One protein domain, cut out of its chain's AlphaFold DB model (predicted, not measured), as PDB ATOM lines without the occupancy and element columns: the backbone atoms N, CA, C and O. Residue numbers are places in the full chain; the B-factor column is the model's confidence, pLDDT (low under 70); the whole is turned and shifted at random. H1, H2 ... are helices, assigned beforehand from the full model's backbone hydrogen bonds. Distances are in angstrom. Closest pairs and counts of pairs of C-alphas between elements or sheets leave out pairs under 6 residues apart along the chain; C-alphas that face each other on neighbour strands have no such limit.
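What this domain is: This is residues 49 to 95 of the 95 residues of an uncharacterized protein of Armatimonadetes bacterium CG_4_8_14_3_um_filter_66_20 (UniProt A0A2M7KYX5). One long helix, H1, forms one side of a loose, open U; the chain turns at residues 63 to 70 and runs back past H1 through two short helices, H2 and H3. Beyond H3, the last residues, 90 to 95, stick out as a free tail that adds to the length. The printed part has 47 residues with three named helices, in the order H1, H2, H3, and no named strand; its class is all helix. It is loose, with a radius of gyration of the C-alphas of 12.7 A, and spans 43 by 20 by 13 A.

Where its parts are: H1 runs from Pro 49, C-alpha at (36.262, 51.458, -23.008), to Arg 62, C-alpha at (44.483, 45.765, -5.843), 19.9 A from first to last C-alpha. H2 is residues 71 to 74, four residues. H3 is residues 81 to 86, 8.7 A from first to last C-alpha, and ends with C-alpha 86 at (32.124, 41.073, -19.938).

How they stand to each other: H1 is close to H2 but not clearly touching it; their closest C-alphas, those of Tyr 56 and Phe 74, are 7.4 A apart. H1 and H3 are only just apart, with their closest C-alphas 8.1 A from each other. H2 and H3 are apart as well. In H1 and H3 every pair of O of residue i and N of residue i+4 is within hydrogen-bond range; H2 is too short for such a pair, and its one O i to N i+3 pair is within range.

The domain as a whole: The two C-alphas farthest apart, those of Gly 64 and Pro 95, are 43.2 A apart. The printed part has no cut and ends at residue 95, the chain's last residue. The links H1 to H2, of 8 residues, and H2 to H3, of 6 residues, are short. The mean pLDDT of the printed part is 87.5, and residues 92 to 95 are under 70.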
ATOM      1  N   PRO A  49      35.104  50.831 -23.630       93.38
ATOM      2  CA  PRO A  49      36.262  51.458 -23.008       93.38
ATOM      3  C   PRO A  49      36.057  51.757 -21.522       93.38
ATOM      4  O   PRO A  49      37.018  51.716 -20.759       93.38
ATOM      5  N   ARG A  50      34.818  52.027 -21.084       93.19
ATOM      6  CA  ARG A  50      34.526  52.362 -19.682       93.19
ATOM      7  C   ARG A  50      34.669  51.141 -18.786       93.19
ATOM      8  O   ARG A  50      35.315  51.225 -17.747       93.19
ATOM      9  N   ARG A  51      34.093  50.006 -19.195       93.94
ATOM     10  CA  ARG A  51      34.183  48.747 -18.433       93.94
ATOM     11  C   ARG A  51      35.614  48.233 -18.376       93.94
ATOM     12  O   ARG A  51      36.066  47.815 -17.315       93.94
ATOM     13  N   TRP A  52      36.321  48.302 -19.503       94.38
ATOM     14  CA  TRP A  52      37.723  47.911 -19.572       94.38
ATOM     15  C   TRP A  52      38.594  48.788 -18.659       94.38
ATOM     16  O   TRP A  52      39.382  48.263 -17.876       94.38
ATOM     17  N   LEU A  53      38.408  50.114 -18.694       94.50
ATOM     18  CA  LEU A  53      39.204  51.044 -17.888       94.50
ATOM     19  C   LEU A  53      38.916  50.902 -16.390       94.50
ATOM     20  O   LEU A  53      39.845  50.941 -15.590       94.50
ATOM     21  N   ALA A  54      37.652  50.688 -16.012       94.31
ATOM     22  CA  ALA A  54      37.280  50.398 -14.630       94.31
ATOM     23  C   ALA A  54      37.970  49.122 -14.125       94.31
ATOM     24  O   ALA A  54      38.610  49.151 -13.080       94.31
ATOM     25  N   ALA A  55      37.939  48.039 -14.909       93.44
ATOM     26  CA  ALA A  55      38.620  46.797 -14.552       93.44
ATOM     27  C   ALA A  55      40.146  46.969 -14.437       93.44
ATOM     28  O   ALA A  55      40.770  46.373 -13.558       93.44
ATOM     29  N   TYR A  56      40.747  47.795 -15.298       93.62
ATOM     30  CA  TYR A  56      42.168  48.128 -15.209       93.62
ATOM     31  C   TYR A  56      42.491  48.915 -13.931       93.62
ATOM     32  O   TYR A  56      43.421  48.559 -13.210       93.62
ATOM     33  N   PHE A  57      41.705  49.941 -13.594       94.44
ATOM     34  CA  PHE A  57      41.905  50.701 -12.358       94.44
ATOM     35  C   PHE A  57      41.641  49.879 -11.098       94.44
ATOM     36  O   PHE A  57      42.380  50.030 -10.126       94.44
ATOM     37  N   ASP A  58      40.675  48.961 -11.122       94.44
ATOM     38  CA  ASP A  58      40.461  48.007 -10.033       94.44
ATOM     39  C   ASP A  58      41.680  47.097  -9.838       94.44
ATOM     40  O   ASP A  58      42.078  46.819  -8.704       94.44
ATOM     41  N   ALA A  59      42.311  46.652 -10.927       93.56
ATOM     42  CA  ALA A  59      43.547  45.883 -10.853       93.56
ATOM     43  C   ALA A  59      44.705  46.720 -10.293       93.56
ATOM     44  O   ALA A  59      45.430  46.232  -9.426       93.56
ATOM     45  N   CYS A  60      44.831  47.988 -10.701       94.75
ATOM     46  CA  CYS A  60      45.810  48.900 -10.114       94.75
ATOM     47  C   CYS A  60      45.581  49.090  -8.609       94.75
ATOM     48  O   CYS A  60      46.519  49.021  -7.822       94.75
ATOM     49  N   ALA A  61      44.329  49.293  -8.189       94.94
ATOM     50  CA  ALA A  61      43.973  49.473  -6.785       94.94
ATOM     51  C   ALA A  61      44.326  48.236  -5.944       94.94
ATOM     52  O   ALA A  61      44.876  48.366  -4.852       94.94
ATOM     53  N   ARG A  62      44.080  47.032  -6.478       93.38
ATOM     54  CA  ARG A  62      44.483  45.765  -5.843       93.38
ATOM     55  C   ARG A  62      45.999  45.585  -5.796       93.38
ATOM     56  O   ARG A  62      46.491  44.974  -4.854       93.38
ATOM     57  N   ASN A  63      46.729  46.151  -6.755       93.56
ATOM     58  CA  ASN A  63      48.190  46.150  -6.794       93.56
ATOM     59  C   ASN A  63      48.819  47.330  -6.023       93.56
ATOM     60  O   ASN A  63      49.845  47.881  -6.420       93.56
ATOM     61  N   GLY A  64      48.172  47.796  -4.948       93.69
ATOM     62  CA  GLY A  64      48.689  48.893  -4.121       93.69
ATOM     63  C   GLY A  64      48.724  50.255  -4.822       93.69
ATOM     64  O   GLY A  64      49.548  51.102  -4.484       93.69
ATOM     65  N   GLY A  65      47.860  50.469  -5.816       91.94
ATOM     66  CA  GLY A  65      47.802  51.697  -6.615       91.94
ATOM     67  C   GLY A  65      48.816  51.755  -7.760       91.94
ATOM     68  O   GLY A  65      48.921  52.786  -8.422       91.94
ATOM     69  N   GLN A  66      49.556  50.674  -8.008       92.31
ATOM     70  CA  GLN A  66      50.527  50.588  -9.097       92.31
ATOM     71  C   GLN A  66      49.940  49.856 -10.301       92.31
ATOM     72  O   GLN A  66      49.011  49.065 -10.167       92.31
ATOM     73  N   ALA A  67      50.491  50.103 -11.489       90.44
ATOM     74  CA  ALA A  67      50.112  49.335 -12.670       90.44
ATOM     75  C   ALA A  67      50.345  47.827 -12.425       90.44
ATOM     76  O   ALA A  67      51.310  47.478 -11.740       90.44
ATOM     77  N   PRO A  68      49.486  46.932 -12.947       91.19
ATOM     78  CA  PRO A  68      49.717  45.492 -12.870       91.19
ATOM     79  C   PRO A  68      51.073  45.117 -13.478       91.19
ATOM     80  O   PRO A  68      51.471  45.704 -14.483       91.19
ATOM     81  N   GLU A  69      51.755  44.119 -12.908       88.69
ATOM     82  CA  GLU A  69      53.038  43.629 -13.442       88.69
ATOM     83  C   GLU A  69      52.901  43.125 -14.886       88.69
ATOM     84  O   GLU A  69      53.757  43.395 -15.727       88.69
ATOM     85  N   ASP A  70      51.783  42.456 -15.191       88.94
ATOM     86  CA  ASP A  70      51.440  42.021 -16.541       88.94
ATOM     87  C   ASP A  70      50.308  42.868 -17.143       88.94
ATOM     88  O   ASP A  70      49.117  42.556 -17.053       88.94
ATOM     89  N   VAL A  71      50.694  43.952 -17.815       87.88
ATOM     90  CA  VAL A  71      49.769  44.793 -18.594       87.88
ATOM     91  C   VAL A  71      49.279  44.065 -19.853       87.88
ATOM     92  O   VAL A  71      48.227  44.406 -20.400       87.88
ATOM     93  N   THR A  72      49.999  43.040 -20.321       90.81
ATOM     94  CA  THR A  72      49.647  42.340 -21.562       90.81
ATOM     95  C   THR A  72      48.337  41.569 -21.432       90.81
ATOM     96  O   THR A  72      47.619  41.439 -22.424       90.81
ATOM     97  N   ALA A  73      47.964  41.163 -20.215       89.19
ATOM     98  CA  ALA A  73      46.672  40.556 -19.898       89.19
ATOM     99  C   ALA A  73      45.466  41.469 -20.205       89.19
ATOM    100  O   ALA A  73      44.347  40.983 -20.366       89.19
ATOM    101  N   PHE A  74      45.678  42.785 -20.313       90.25
ATOM    102  CA  PHE A  74      44.632  43.754 -20.645       90.25
ATOM    103  C   PHE A  74      44.564  44.086 -22.144       90.25
ATOM    104  O   PHE A  74      43.659  44.807 -22.570       90.25
ATOM    105  N   LEU A  75      45.475  43.562 -22.969       91.56
ATOM    106  CA  LEU A  75      45.460  43.815 -24.410       91.56
ATOM    107  C   LEU A  75      44.261  43.117 -25.075       91.56
ATOM    108  O   LEU A  75      43.998  41.953 -24.772       91.56
ATOM    109  N   PRO A  76      43.562  43.761 -26.032       90.44
ATOM    110  CA  PRO A  76      42.337  43.215 -26.636       90.44
ATOM    111  C   PRO A  76      42.473  41.800 -27.218       90.44
ATOM    112  O   PRO A  76      41.559  40.973 -27.128       90.44
ATOM    113  N   TRP A  77      43.637  41.498 -27.796       90.12
ATOM    114  CA  TRP A  77      43.942  40.198 -28.394       90.12
ATOM    115  C   TRP A  77      44.304  39.111 -27.372       90.12
ATOM    116  O   TRP A  77      44.210  37.939 -27.716       90.12
ATOM    117  N   ASN A  78      44.630  39.477 -26.128       92.56
ATOM    118  CA  ASN A  78      44.989  38.548 -25.048       92.56
ATOM    119  C   ASN A  78      43.833  38.259 -24.074       92.56
ATOM    120  O   ASN A  78      43.972  37.427 -23.181       92.56
ATOM    121  N   LEU A  79      42.689  38.934 -24.226       90.19
ATOM    122  CA  LEU A  79      41.520  38.710 -23.377       90.19
ATOM    123  C   LEU A  79      40.926  37.314 -23.600       90.19
ATOM    124  O   LEU A  79      40.672  36.914 -24.737       90.19
ATOM    125  N   SER A  80      40.607  36.625 -22.503       90.44
ATOM    126  CA  SER A  80      39.818  35.388 -22.543       90.44
ATOM    127  C   SER A  80      38.393  35.638 -23.051       90.44
ATOM    128  O   SER A  80      37.858  36.742 -22.918       90.44
ATOM    129  N   ASP A  81      37.718  34.600 -23.552       88.31
ATOM    130  CA  ASP A  81      36.335  34.716 -24.048       88.31
ATOM    131  C   ASP A  81      35.360  35.245 -22.984       88.31
ATOM    132  O   ASP A  81      34.456  36.033 -23.280       88.31
ATOM    133  N   LYS A  82      35.586  34.878 -21.715       89.56
ATOM    134  CA  LYS A  82      34.817  35.404 -20.579       89.56
ATOM    135  C   LYS A  82      34.993  36.916 -20.448       89.56
ATOM    136  O   LYS A  82      34.001  37.636 -20.380       89.56
ATOM    137  N   GLN A  83      36.235  37.401 -20.468       89.50
ATOM    138  CA  GLN A  83      36.535  38.834 -20.371       89.50
ATOM    139  C   GLN A  83      36.012  39.609 -21.581       89.50
ATOM    140  O   GLN A  83      35.424  40.673 -21.409       89.50
ATOM    141  N   ARG A  84      36.153  39.064 -22.796       89.00
ATOM    142  CA  ARG A  84      35.579  39.661 -24.012       89.00
ATOM    143  C   ARG A  84      34.069  39.819 -23.902       89.00
ATOM    144  O   ARG A  84      33.539  40.863 -24.257       89.00
ATOM    145  N   THR A  85      33.388  38.819 -23.348       88.69
ATOM    146  CA  THR A  85      31.941  38.884 -23.114       88.69
ATOM    147  C   THR A  85      31.588  39.961 -22.086       88.69
ATOM    148  O   THR A  85      30.675  40.752 -22.312       88.69
ATOM    149  N   THR A  86      32.331  40.049 -20.979       90.56
ATOM    150  CA  THR A  86      32.124  41.073 -19.938       90.56
ATOM    151  C   THR A  86      32.327  42.495 -20.467       90.56
ATOM    152  O   THR A  86      31.540  43.401 -20.169       90.56
ATOM    153  N   PHE A  87      33.378  42.691 -21.261       91.88
ATOM    154  CA  PHE A  87      33.760  43.985 -21.814       91.88
ATOM    155  C   PHE A  87      33.100  44.290 -23.150       91.88
ATOM    156  O   PHE A  87      33.421  45.315 -23.735       91.88
ATOM    157  N   ARG A  88      32.193  43.445 -23.642       92.19
ATOM    158  CA  ARG A  88      31.560  43.662 -24.938       92.19
ATOM    159  C   ARG A  88      30.856  45.014 -24.966       92.19
ATOM    160  O   ARG A  88      30.100  45.346 -24.049       92.19
ATOM    161  N   LEU A  89      31.111  45.776 -26.026       88.38
ATOM    162  CA  LEU A  89      30.437  47.038 -26.273       88.38
ATOM    163  C   LEU A  89      28.919  46.783 -26.327       88.38
ATOM    164  O   LEU A  89      28.481  45.916 -27.096       88.38
ATOM    165  N   PRO A  90      28.108  47.489 -25.516       83.12
ATOM    166  CA  PRO A  90      26.661  47.383 -25.602       83.12
ATOM    167  C   PRO A  90      26.217  47.685 -27.031       83.12
ATOM    168  O   PRO A  90      26.679  48.656 -27.629       83.12
ATOM    169  N   GLN A  91      25.341  46.853 -27.585       70.50
ATOM    170  CA  GLN A  91      24.670  47.209 -28.828       70.50
ATOM    171  C   GLN A  91      23.744  48.383 -28.502       70.50
ATOM    172  O   GLN A  91      22.890  48.252 -27.623       70.50
ATOM    173  N   GLU A  92      23.944  49.534 -29.144       60.25
ATOM    174  CA  GLU A  92      22.967  50.618 -29.068       60.25
ATOM    175  C   GLU A  92      21.643  50.079 -29.612       60.25
ATOM    176  O   GLU A  92      21.549  49.657 -30.765       60.25
ATOM    177  N   GLN A  93      20.634  50.022 -28.747       40.84
ATOM    178  CA  GLN A  93      19.280  49.694 -29.157       40.84
ATOM    179  C   GLN A  93      18.762  50.915 -29.930       40.84
ATOM    180  O   GLN A  93      18.790  52.014 -29.367       40.84
ATOM    181  N   PRO A  94      18.385  50.778 -31.214       43.31
ATOM    182  CA  PRO A  94      17.891  51.920 -31.967       43.31
ATOM    183  C   PRO A  94      16.607  52.450 -31.301       43.31
ATOM    184  O   PRO A  94      15.869  51.648 -30.716       43.31
ATOM    185  N   PRO A  95      16.373  53.776 -31.336       55.62
ATOM    186  CA  PRO A  95      15.158  54.382 -30.797       55.62
ATOM    187  C   PRO A  95      13.895  53.908 -31.523       55.62
ATOM    188  O   PRO A  95      13.982  53.592 -32.734       55.62
TER     189      PRO A  95